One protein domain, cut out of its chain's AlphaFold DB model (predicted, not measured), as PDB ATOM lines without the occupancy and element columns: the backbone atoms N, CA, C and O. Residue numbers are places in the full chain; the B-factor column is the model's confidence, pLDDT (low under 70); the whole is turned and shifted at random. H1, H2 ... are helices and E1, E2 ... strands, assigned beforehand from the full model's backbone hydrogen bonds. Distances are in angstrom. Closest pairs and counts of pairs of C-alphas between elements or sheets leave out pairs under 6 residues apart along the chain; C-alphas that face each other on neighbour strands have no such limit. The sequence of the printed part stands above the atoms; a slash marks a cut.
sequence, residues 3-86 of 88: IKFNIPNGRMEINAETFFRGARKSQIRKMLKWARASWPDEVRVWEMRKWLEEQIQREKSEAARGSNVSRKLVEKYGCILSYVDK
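Overview. This is residues 3 to 86 of the 88 residues of an uncharacterized protein of Clostridium porci (UniProt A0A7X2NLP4). Two hairpins point to opposite ends of an elongated domain: a long helical hairpin, H3 and H4, makes one end, and a small hairpin of two strands, E1 and E2, makes the other, with H2 packed on it, mainly on E1, through residues 31 to 38. The short helix H1 sits between the two hairpins, and its centre is the nearest of the elements to the mean of the C-alphas. The printed part has 84 residues with two named strands and four named helices, in the order E1, E2, H1, H2, H3, H4; the sheet, order E1 - E2, is antiparallel, and the class is mostly helix. The whole is compact, with a radius of gyration of the C-alphas of 13.4 A, and spans 44 by 22 by 18 A.

Arrangement. E1, residues 3 to 7, and E2, residues 10 to 15, form an antiparallel hairpin, their directions at 154 degrees. N 5 and O 12 are 3.0 A apart, and N 12 and O 5 are 2.8 A apart, both within hydrogen-bond range. H1, residues 16 to 22, touches no helix. It is close to but not clearly touching H2, residues 25 to 38; their closest C-alphas, of Phe 20 and Ile 28, are 7.3 A apart. E1 and H2 have 10 pairs of C-alphas within 8 A, the closest those of Phe 5 and Ala 35, 4.9 A apart. H3, residues 43 to 64, and H4, residues 68 to 84, touch and form a helical hairpin, at a shallow tilt of 21 degrees, opposite ways; their closest C-alphas, of Glu 59 and Ser 70, are 4.9 A apart. H2 and H4 only just touch, with 3 pairs of C-alphas within 8 A, the closest those of Arg 29 and Tyr 83 at 7.4 A. H1 and H3 are near each other, with 7 pairs within 10 A. E1 and E2 are apart from H3 and H4. In H1, H2, H3 and H4 every O i to N i+4 pair is within hydrogen-bond range.

Along the chain. E1 begins at C-alpha 3, (186.895, 147.023, 139.600), and is 12.6 A long; E2 is 17.2 A long. H1 measures 10.0 A and H2 19.9 A. H3 is the longest helix, 31.7 A from C-alpha 43 at (185.170, 135.917, 134.055) to C-alpha 64. H4 is 24.7 A long and ends at C-alpha 84, (183.974, 145.640, 127.134).

Size, cuts and confidence. The two C-alphas farthest apart, of Asn 9 and Arg 65, are 44.6 A from each other. The printed part has no cut, and the five links between its elements are tight. The mean pLDDT of the printed part is 94.6, and no printed residue is under 70.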
ATOM      1  N   ILE A   3     185.921 147.428 140.618       93.56
ATOM      2  CA  ILE A   3     186.895 147.023 139.600       93.56
ATOM      3  C   ILE A   3     188.283 147.159 140.218       93.56
ATOM      4  O   ILE A   3     188.674 148.254 140.624       93.56
ATOM      5  N   LYS A   4     189.025 146.050 140.277       94.56
ATOM      6  CA  LYS A   4     190.406 146.016 140.771       94.56
ATOM      7  C   LYS A   4     191.354 145.703 139.621       94.56
ATOM      8  O   LYS A   4     191.126 144.731 138.901       94.56
ATOM      9  N   PHE A   5     192.403 146.504 139.461       94.25
ATOM     10  CA  PHE A   5     193.401 146.328 138.406       94.25
ATOM     11  C   PHE A   5     194.768 146.887 138.812       94.25
ATOM     12  O   PHE A   5     194.866 147.751 139.682       94.25
ATOM     13  N   ASN A   6     195.822 146.382 138.184       93.81
ATOM     14  CA  ASN A   6     197.196 146.814 138.385       93.81
ATOM     15  C   ASN A   6     197.510 148.022 137.493       93.81
ATOM     16  O   ASN A   6     197.079 148.115 136.343       93.81
ATOM     17  N   ILE A   7     198.286 148.947 138.039       92.44
ATOM     18  CA  ILE A   7     198.875 150.105 137.364       92.44
ATOM     19  C   ILE A   7     200.398 150.054 137.578       92.44
ATOM     20  O   ILE A   7     200.847 149.317 138.455       92.44
ATOM     21  N   PRO A   8     201.217 150.830 136.840       87.94
ATOM     22  CA  PRO A   8     202.679 150.724 136.924       87.94
ATOM     23  C   PRO A   8     203.261 150.796 138.344       87.94
ATOM     24  O   PRO A   8     204.239 150.120 138.630       87.94
ATOM     25  N   ASN A   9     202.625 151.561 139.239       89.62
ATOM     26  CA  ASN A   9     203.121 151.810 140.594       89.62
ATOM     27  C   ASN A   9     202.190 151.262 141.692       89.62
ATOM     28  O   ASN A   9     202.176 151.794 142.798       89.62
ATOM     29  N   GLY A  10     201.366 150.249 141.399       92.94
ATOM     30  CA  GLY A  10     200.545 149.603 142.424       92.94
ATOM     31  C   GLY A  10     199.225 149.034 141.920       92.94
ATOM     32  O   GLY A  10     199.068 148.677 140.755       92.94
ATOM     33  N   ARG A  11     198.253 148.957 142.825       94.00
ATOM     34  CA  ARG A  11     196.909 148.451 142.548       94.00
ATOM     35  C   ARG A  11     195.895 149.572 142.698       94.00
ATOM     36  O   ARG A  11     195.980 150.371 143.624       94.00
ATOM     37  N   MET A  12     194.927 149.609 141.796       94.69
ATOM     38  CA  MET A  12     193.816 150.543 141.834       94.69
ATOM     39  C   MET A  12     192.507 149.790 142.066       94.69
ATOM     40  O   MET A  12     192.305 148.684 141.562       94.69
ATOM     41  N   GLU A  13     191.622 150.412 142.836       95.69
ATOM     42  CA  GLU A  13     190.288 149.920 143.147       95.69
ATOM     43  C   GLU A  13     189.292 151.052 142.912       95.69
ATOM     44  O   GLU A  13     189.455 152.147 143.451       95.69
ATOM     45  N   ILE A  14     188.290 150.819 142.064       94.56
ATOM     46  CA  ILE A  14     187.287 151.835 141.727       94.56
ATOM     47  C   ILE A  14     185.871 151.289 141.864       94.56
ATOM     48  O   ILE A  14     185.576 150.157 141.477       94.56
ATOM     49  N   ASN A  15     184.966 152.133 142.359       96.38
ATOM     50  CA  ASN A  15     183.535 151.884 142.266       96.38
ATOM     51  C   ASN A  15     183.073 152.160 140.825       96.38
ATOM     52  O   ASN A  15     183.161 153.294 140.350       96.38
ATOM     53  N   ALA A  16     182.590 151.125 140.133       94.44
ATOM     54  CA  ALA A  16     182.188 151.209 138.730       94.44
ATOM     55  C   ALA A  16     181.055 152.221 138.501       94.44
ATOM     56  O   ALA A  16     181.085 152.959 137.519       94.44
ATOM     57  N   GLU A  17     180.087 152.294 139.415       93.19
ATOM     58  CA  GLU A  17     178.938 153.190 139.285       93.19
ATOM     59  C   GLU A  17     179.380 154.651 139.327       93.19
ATOM     60  O   GLU A  17     179.122 155.414 138.394       93.19
ATOM     61  N   THR A  18     180.109 155.037 140.372       95.44
ATOM     62  CA  THR A  18     180.595 156.411 140.521       95.44
ATOM     63  C   THR A  18     181.563 156.775 139.397       95.44
ATOM     64  O   THR A  18     181.446 157.841 138.785       95.44
ATOM     65  N   PHE A  19     182.496 155.871 139.078       96.62
ATOM     66  CA  PHE A  19     183.503 156.118 138.055       96.62
ATOM     67  C   PHE A  19     182.876 156.281 136.672       96.62
ATOM     68  O   PHE A  19     183.135 157.280 136.006       96.62
ATOM     69  N   PHE A  20     182.018 155.360 136.226       96.19
ATOM     70  CA  PHE A  20     181.445 155.445 134.883       96.19
ATOM     71  C   PHE A  20     180.476 156.611 134.718       96.19
ATOM     72  O   PHE A  20     180.416 157.176 133.626       96.19
ATOM     73  N   ARG A  21     179.786 157.053 135.777       95.06
ATOM     74  CA  ARG A  21     178.980 158.283 135.730       95.06
ATOM     75  C   ARG A  21     179.853 159.515 135.463       95.06
ATOM     76  O   ARG A  21     179.554 160.268 134.536       95.06
ATOM     77  N   GLY A  22     180.972 159.675 136.173       94.81
ATOM     78  CA  GLY A  22     181.823 160.873 136.085       94.81
ATOM     79  C   GLY A  22     182.921 160.852 135.013       94.81
ATOM     80  O   GLY A  22     183.317 161.899 134.505       94.81
ATOM     81  N   ALA A  23     183.419 159.676 134.629       96.06
ATOM     82  CA  ALA A  23     184.621 159.561 133.807       96.06
ATOM     83  C   ALA A  23     184.385 159.907 132.330       96.06
ATOM     84  O   ALA A  23     183.327 159.639 131.746       96.06
ATOM     85  N   ARG A  24     185.422 160.454 131.691       95.75
ATOM     86  CA  ARG A  24     185.488 160.664 130.240       95.75
ATOM     87  C   ARG A  24     185.777 159.348 129.517       95.75
ATOM     88  O   ARG A  24     186.424 158.451 130.057       95.75
ATOM     89  N   LYS A  25     185.390 159.261 128.237       93.94
ATOM     90  CA  LYS A  25     185.632 158.074 127.389       93.94
ATOM     91  C   LYS A  25     187.107 157.642 127.379       93.94
ATOM     92  O   LYS A  25     187.387 156.449 127.434       93.94
ATOM     93  N   SER A  26     188.047 158.590 127.344       95.62
ATOM     94  CA  SER A  26     189.490 158.302 127.368       95.62
ATOM     95  C   SER A  26     189.951 157.663 128.682       95.62
ATOM     96  O   SER A  26     190.724 156.709 128.655       95.62
ATOM     97  N   GLN A  27     189.440 158.134 129.825       96.06
ATOM     98  CA  GLN A  27     189.736 157.560 131.143       96.06
ATOM     99  C   GLN A  27     189.193 156.135 131.255       96.06
ATOM    100  O   GLN A  27     189.893 155.254 131.743       96.06
ATOM    101  N   ILE A  28     187.983 155.898 130.741       96.69
ATOM    102  CA  ILE A  28     187.359 154.572 130.734       96.69
ATOM    103  C   ILE A  28     188.170 153.599 129.879       96.69
ATOM    104  O   ILE A  28     188.533 152.535 130.362       96.69
ATOM    105  N   ARG A  29     188.533 153.974 128.645       95.56
ATOM    106  CA  ARG A  29     189.364 153.117 127.783       95.56
ATOM    107  C   ARG A  29     190.727 152.816 128.407       95.56
ATOM    108  O   ARG A  29     191.182 151.679 128.354       95.56
ATOM    109  N   LYS A  30     191.370 153.819 129.020       94.94
ATOM    110  CA  LYS A  30     192.644 153.629 129.727       94.94
ATOM    111  C   LYS A  30     192.483 152.651 130.890       94.94
ATOM    112  O   LYS A  30     193.300 151.751 131.025       94.94
ATOM    113  N   MET A  31     191.433 152.807 131.692       95.31
ATOM    114  CA  MET A  31     191.120 151.898 132.794       95.31
ATOM    115  C   MET A  31     190.893 150.469 132.290       95.31
ATOM    116  O   MET A  31     191.542 149.555 132.782       95.31
ATOM    117  N   LEU A  32     190.062 150.287 131.261       94.81
ATOM    118  CA  LEU A  32     189.780 148.975 130.675       94.81
ATOM    119  C   LEU A  32     191.044 148.289 130.139       94.81
ATOM    120  O   LEU A  32     191.209 147.087 130.324       94.81
ATOM    121  N   LYS A  33     191.970 149.051 129.542       93.62
ATOM    122  CA  LYS A  33     193.278 148.534 129.112       93.62
ATOM    123  C   LYS A  33     194.069 147.945 130.286       93.62
ATOM    124  O   LYS A  33     194.590 146.840 130.171       93.62
ATOM    125  N   TRP A  34     194.154 148.667 131.404       94.38
ATOM    126  CA  TRP A  34     194.837 148.175 132.606       94.38
ATOM    127  C   TRP A  34     194.101 146.999 133.248       94.38
ATOM    128  O   TRP A  34     194.736 146.038 133.677       94.38
ATOM    129  N   ALA A  35     192.769 147.046 133.268       92.88
ATOM    130  CA  ALA A  35     191.931 145.971 133.774       92.88
ATOM    131  C   ALA A  35     192.155 144.669 133.002       92.88
ATOM    132  O   ALA A  35     192.488 143.666 133.623       92.88
ATOM    133  N   ARG A  36     192.110 144.697 131.664       90.62
ATOM    134  CA  ARG A  36     192.376 143.512 130.835       90.62
ATOM    135  C   ARG A  36     193.772 142.944 131.065       90.62
ATOM    136  O   ARG A  36     193.905 141.739 131.208       90.62
ATOM    137  N   ALA A  37     194.793 143.793 131.174       91.25
ATOM    138  CA  ALA A  37     196.151 143.340 131.490       91.25
ATOM    139  C   ALA A  37     196.277 142.708 132.893       91.25
ATOM    140  O   ALA A  37     197.235 141.992 133.161       91.25
ATOM    141  N   SER A  38     195.331 142.988 133.794       89.94
ATOM    142  CA  SER A  38     195.328 142.502 135.179       89.94
ATOM    143  C   SER A  38     194.412 141.303 135.408       89.94
ATOM    144  O   SER A  38     194.414 140.748 136.506       89.94
ATOM    145  N   TRP A  39     193.581 140.948 134.429       90.19
ATOM    146  CA  TRP A  39     192.584 139.891 134.552       90.19
ATOM    147  C   TRP A  39     193.042 138.664 133.767       90.19
ATOM    148  O   TRP A  39     193.064 138.715 132.538       90.19
ATOM    149  N   PRO A  40     193.428 137.577 134.461       77.94
ATOM    150  CA  PRO A  40     193.967 136.384 133.816       77.94
ATOM    151  C   PRO A  40     192.904 135.579 133.053       77.94
ATOM    152  O   PRO A  40     193.262 134.774 132.200       77.94
ATOM    153  N   ASP A  41     191.618 135.802 133.333       83.88
ATOM    154  CA  ASP A  41     190.488 135.127 132.699       83.88
ATOM    155  C   ASP A  41     189.415 136.119 132.210       83.88
ATOM    156  O   ASP A  41     189.420 137.317 132.517       83.88
ATOM    157  N   GLU A  42     188.481 135.611 131.407       88.69
ATOM    158  CA  GLU A  42     187.348 136.382 130.889       88.69
ATOM    159  C   GLU A  42     186.224 136.567 131.912       88.69
ATOM    160  O   GLU A  42     185.325 137.374 131.677       88.69
ATOM    161  N   VAL A  43     186.256 135.877 133.059       91.31
ATOM    162  CA  VAL A  43     185.170 135.917 134.055       91.31
ATOM    163  C   VAL A  43     184.915 137.356 134.495       91.31
ATOM    164  O   VAL A  43     183.772 137.807 134.533       91.31
ATOM    165  N   ARG A  44     185.981 138.128 134.726       91.62
ATOM    166  CA  ARG A  44     185.880 139.553 135.081       91.62
ATOM    167  C   ARG A  44     185.288 140.425 133.975       91.62
ATOM    168  O   ARG A  44     184.591 141.400 134.267       91.62
ATOM    169  N   VAL A  45     185.557 140.086 132.717       92.50
ATOM    170  CA  VAL A  45     184.991 140.788 131.559       92.50
ATOM    171  C   VAL A  45     183.492 140.496 131.467       92.50
ATOM    172  O   VAL A  45     182.698 141.429 131.342       92.50
ATOM    173  N   TRP A  46     183.089 139.234 131.645       94.69
ATOM    174  CA  TRP A  46     181.685 138.818 131.700       94.69
ATOM    175  C   TRP A  46     180.917 139.442 132.873       94.69
ATOM    176  O   TRP A  46     179.804 139.931 132.678       94.69
ATOM    177  N   GLU A  47     181.510 139.503 134.070       94.25
ATOM    178  CA  GLU A  47     180.933 140.202 135.228       94.25
ATOM    179  C   GLU A  47     180.665 141.680 134.915       94.25
ATOM    180  O   GLU A  47     179.586 142.202 135.208       94.25
ATOM    181  N   MET A  48     181.628 142.360 134.281       94.81
ATOM    182  CA  MET A  48     181.476 143.759 133.882       94.81
ATOM    183  C   MET A  48     180.391 143.941 132.821       94.81
ATOM    184  O   MET A  48     179.595 144.876 132.916       94.81
ATOM    185  N   ARG A  49     180.360 143.050 131.826       96.19
ATOM    186  CA  ARG A  49     179.363 143.034 130.752       96.19
ATOM    187  C   ARG A  49     177.954 142.915 131.332       96.19
ATOM    188  O   ARG A  49     177.125 143.787 131.086       96.19
ATOM    189  N   LYS A  50     177.726 141.913 132.186       97.31
ATOM    190  CA  LYS A  50     176.440 141.687 132.862       97.31
ATOM    191  C   LYS A  50     176.030 142.886 133.716       97.31
ATOM    192  O   LYS A  50     174.898 143.356 133.627       97.31
ATOM    193  N   TRP A  51     176.961 143.434 134.498       97.06
ATOM    194  CA  TRP A  51     176.678 144.608 135.321       97.06
ATOM    195  C   TRP A  51     176.272 145.825 134.468       97.06
ATOM    196  O   TRP A  51     175.344 146.549 134.832       97.06
ATOM    197  N   LEU A  52     176.918 146.049 133.317       97.38
ATOM    198  CA  LEU A  52     176.547 147.119 132.383       97.38
ATOM    199  C   LEU A  52     175.166 146.893 131.760       97.38
ATOM    200  O   LEU A  52     174.395 147.846 131.672       97.38
ATOM    201  N   GLU A  53     174.835 145.663 131.360       97.88
ATOM    202  CA  GLU A  53     173.508 145.306 130.838       97.88
ATOM    203  C   GLU A  53     172.404 145.603 131.868       97.88
ATOM    204  O   GLU A  53     171.407 146.253 131.542       97.88
ATOM    205  N   GLU A  54     172.616 145.227 133.132       97.88
ATOM    206  CA  GLU A  54     171.698 145.526 134.240       97.88
ATOM    207  C   GLU A  54     171.533 147.039 134.460       97.88
ATOM    208  O   GLU A  54     170.410 147.530 134.609       97.88
ATOM    209  N   GLN A  55     172.630 147.811 134.431       97.19
ATOM    210  CA  GLN A  55     172.550 149.270 134.560       97.19
ATOM    211  C   GLN A  55     171.831 149.917 133.375       97.19
ATOM    212  O   GLN A  55     171.028 150.826 133.572       97.19
ATOM    213  N   ILE A  56     172.078 149.451 132.150       97.62
ATOM    214  CA  ILE A  56     171.372 149.932 130.959       97.62
ATOM    215  C   ILE A  56     169.873 149.679 131.106       97.62
ATOM    216  O   ILE A  56     169.081 150.581 130.841       97.62
ATOM    217  N   GLN A  57     169.470 148.487 131.545       97.94
ATOM    218  CA  GLN A  57     168.059 148.150 131.706       97.94
ATOM    219  C   GLN A  57     167.379 148.999 132.790       97.94
ATOM    220  O   GLN A  57     166.267 149.502 132.590       97.94
ATOM    221  N   ARG A  58     168.064 149.220 133.917       96.75
ATOM    222  CA  ARG A  58     167.596 150.115 134.982       96.75
ATOM    223  C   ARG A  58     167.406 151.544 134.473       96.75
ATOM    224  O   ARG A  58     166.322 152.105 134.608       96.75
ATOM    225  N   GLU A  59     168.427 152.121 133.845       97.56
ATOM    226  CA  GLU A  59     168.372 153.504 133.358       97.56
ATOM    227  C   GLU A  59     167.388 153.663 132.183       97.56
ATOM    228  O   GLU A  59     166.760 154.709 132.053       97.56
ATOM    229  N   LYS A  60     167.161 152.628 131.362       96.88
ATOM    230  CA  LYS A  60     166.086 152.629 130.351       96.88
ATOM    231  C   LYS A  60     164.707 152.783 130.985       96.88
ATOM    232  O   LYS A  60     163.884 153.533 130.466       96.88
ATOM    233  N   SER A  61     164.472 152.104 132.106       96.81
ATOM    234  CA  SER A  61     163.194 152.160 132.824       96.81
ATOM    235  C   SER A  61     162.936 153.567 133.375       96.81
ATOM    236  O   SER A  61     161.841 154.104 133.228       96.81
ATOM    237  N   GLU A  62     163.968 154.216 133.915       95.12
ATOM    238  CA  GLU A  62     163.883 155.609 134.375       95.12
ATOM    239  C   GLU A  62     163.798 156.616 133.218       95.12
ATOM    240  O   GLU A  62     163.082 157.617 133.295       95.12
ATOM    241  N   ALA A  63     164.475 156.352 132.098       95.38
ATOM    242  CA  ALA A  63     164.369 157.177 130.898       95.38
ATOM    243  C   ALA A  63     162.956 157.128 130.291       95.38
ATOM    244  O   ALA A  63     162.459 158.156 129.831       95.38
ATOM    245  N   ALA A  64     162.291 155.967 130.333       95.38
ATOM    246  CA  ALA A  64     160.899 155.810 129.910       95.38
ATOM    247  C   ALA A  64     159.923 156.602 130.798       95.38
ATOM    248  O   ALA A  64     158.902 157.079 130.313       95.38
ATOM    249  N   ARG A  65     160.275 156.821 132.072       95.31
ATOM    250  CA  ARG A  65     159.554 157.709 133.003       95.31
ATOM    251  C   ARG A  65     159.871 159.200 132.812       95.31
ATOM    252  O   ARG A  65     159.379 160.027 133.571       95.31
ATOM    253  N   GLY A  66     160.686 159.558 131.815       93.81
ATOM    254  CA  GLY A  66     160.992 160.946 131.453       93.81
ATOM    255  C   GLY A  66     162.344 161.476 131.943       93.81
ATOM    256  O   GLY A  66     162.660 162.643 131.705       93.81
ATOM    257  N   SER A  67     163.186 160.655 132.584       94.75
ATOM    258  CA  SER A  67     164.512 161.096 133.043       94.75
ATOM    259  C   SER A  67     165.483 161.326 131.875       94.75
ATOM    260  O   SER A  67     166.038 160.394 131.283       94.75
ATOM    261  N   ASN A  68     165.770 162.598 131.576       93.31
ATOM    262  CA  ASN A  68     166.791 162.978 130.590       93.31
ATOM    263  C   ASN A  68     168.215 162.582 131.025       93.31
ATOM    264  O   ASN A  68     169.069 162.320 130.176       93.31
ATOM    265  N   VAL A  69     168.484 162.536 132.334       94.00
ATOM    266  CA  VAL A  69     169.775 162.077 132.872       94.00
ATOM    267  C   VAL A  69     169.962 160.595 132.571       94.00
ATOM    268  O   VAL A  69     171.002 160.205 132.041       94.00
ATOM    269  N   SER A  70     168.934 159.787 132.827       95.44
ATOM    270  CA  SER A  70     168.968 158.348 132.570       95.44
ATOM    271  C   SER A  70     169.098 158.042 131.081       95.44
ATOM    272  O   SER A  70     169.881 157.171 130.716       95.44
ATOM    273  N   ARG A  71     168.463 158.825 130.192       95.88
ATOM    274  CA  ARG A  71     168.669 158.691 128.736       95.88
ATOM    275  C   ARG A  71     170.148 158.833 128.346       95.88
ATOM    276  O   ARG A  71     170.682 157.979 127.641       95.88
ATOM    277  N   LYS A  72     170.841 159.853 128.869       95.62
ATOM    278  CA  LYS A  72     172.287 160.045 128.634       95.62
ATOM    279  C   LYS A  72     173.128 158.915 129.236       95.62
ATOM    280  O   LYS A  72     174.146 158.533 128.660       95.62
ATOM    281  N   LEU A  73     172.726 158.385 130.392       96.38
ATOM    282  CA  LEU A  73     173.413 157.255 131.022       96.38
ATOM    283  C   LEU A  73     173.264 155.970 130.205       96.38
ATOM    284  O   LEU A  73     174.255 155.266 130.047       96.38
ATOM    285  N   VAL A  74     172.095 155.705 129.613       97.44
ATOM    286  CA  VAL A  74     171.888 154.564 128.705       97.44
ATOM    287  C   VAL A  74     172.856 154.620 127.523       97.44
ATOM    288  O   VAL A  74     173.553 153.642 127.258       97.44
ATOM    289  N   GLU A  75     172.963 155.767 126.850       96.81
ATOM    290  CA  GLU A  75     173.905 155.952 125.736       96.81
ATOM    291  C   GLU A  75     175.359 155.765 126.184       96.81
ATOM    292  O   GLU A  75     176.162 155.103 125.517       96.81
ATOM    293  N   LYS A  76     175.709 156.335 127.343       96.75
ATOM    294  CA  LYS A  76     177.055 156.225 127.899       96.75
ATOM    295  C   LYS A  76     177.396 154.777 128.230       96.75
ATOM    296  O   LYS A  76     178.446 154.307 127.800       96.75
ATOM    297  N   TYR A  77     176.537 154.073 128.958       97.75
ATOM    298  CA  TYR A  77     176.758 152.681 129.337       97.75
ATOM    299  C   TYR A  77     176.758 151.755 128.123       97.75
ATOM    300  O   TYR A  77     177.622 150.888 128.057       97.75
ATOM    301  N   GLY A  78     175.918 151.999 127.112       97.56
ATOM    302  CA  GLY A  78     175.992 151.282 125.835       97.56
ATOM    303  C   GLY A  78     177.337 151.481 125.125       97.56
ATOM    304  O   GLY A  78     177.938 150.531 124.631       97.56
ATOM    305  N   CYS A  79     177.883 152.701 125.153       97.06
ATOM    306  CA  CYS A  79     179.226 152.959 124.633       97.06
ATOM    307  C   CYS A  79     180.305 152.190 125.414       97.06
ATOM    308  O   CYS A  79     181.232 151.657 124.807       97.06
ATOM    309  N   ILE A  80     180.200 152.115 126.743       96.94
ATOM    310  CA  ILE A  80     181.152 151.363 127.574       96.94
ATOM    311  C   ILE A  80     181.041 149.864 127.297       96.94
ATOM    312  O   ILE A  80     182.072 149.220 127.127       96.94
ATOM    313  N   LEU A  81     179.820 149.336 127.186       97.50
ATOM    314  CA  LEU A  81     179.555 147.939 126.854       97.50
ATOM    315  C   LEU A  81     180.252 147.550 125.546       97.50
ATOM    316  O   LEU A  81     181.013 146.591 125.532       97.50
ATOM    317  N   SER A  82     180.166 148.399 124.516       96.88
ATOM    318  CA  SER A  82     180.874 148.176 123.244       96.88
ATOM    319  C   SER A  82     182.407 148.146 123.355       96.88
ATOM    320  O   SER A  82     183.081 147.641 122.458       96.88
ATOM    321  N   TYR A  83     182.993 148.727 124.409       95.81
ATOM    322  CA  TYR A  83     184.422 148.579 124.687       95.81
ATOM    323  C   TYR A  83     184.715 147.281 125.432       95.81
ATOM    324  O   TYR A  83     185.743 146.674 125.160       95.81
ATOM    325  N   VAL A  84     183.842 146.881 126.358       94.50
ATOM    326  CA  VAL A  84     183.974 145.640 127.134       94.50
ATOM    327  C   VAL A  84     183.816 144.415 126.240       94.50
ATOM    328  O   VAL A  84     184.621 143.501 126.354       94.50
ATOM    329  N   ASP A  85     182.885 144.436 125.284       93.94
ATOM    330  CA  ASP A  85     182.703 143.353 124.304       93.94
ATOM    331  C   ASP A  85     183.948 143.123 123.426       93.94
ATOM    332  O   ASP A  85     184.119 142.045 122.879       93.94
ATOM    333  N   LYS A  86     184.844 144.115 123.306       92.31
ATOM    334  CA  LYS A  86     186.127 143.988 122.585       92.31
ATOM    335  C   LYS A  86     187.259 143.415 123.444       92.31
ATOM    336  O   LYS A  86     188.393 143.347 122.975       92.31
TER     337      LYS A  86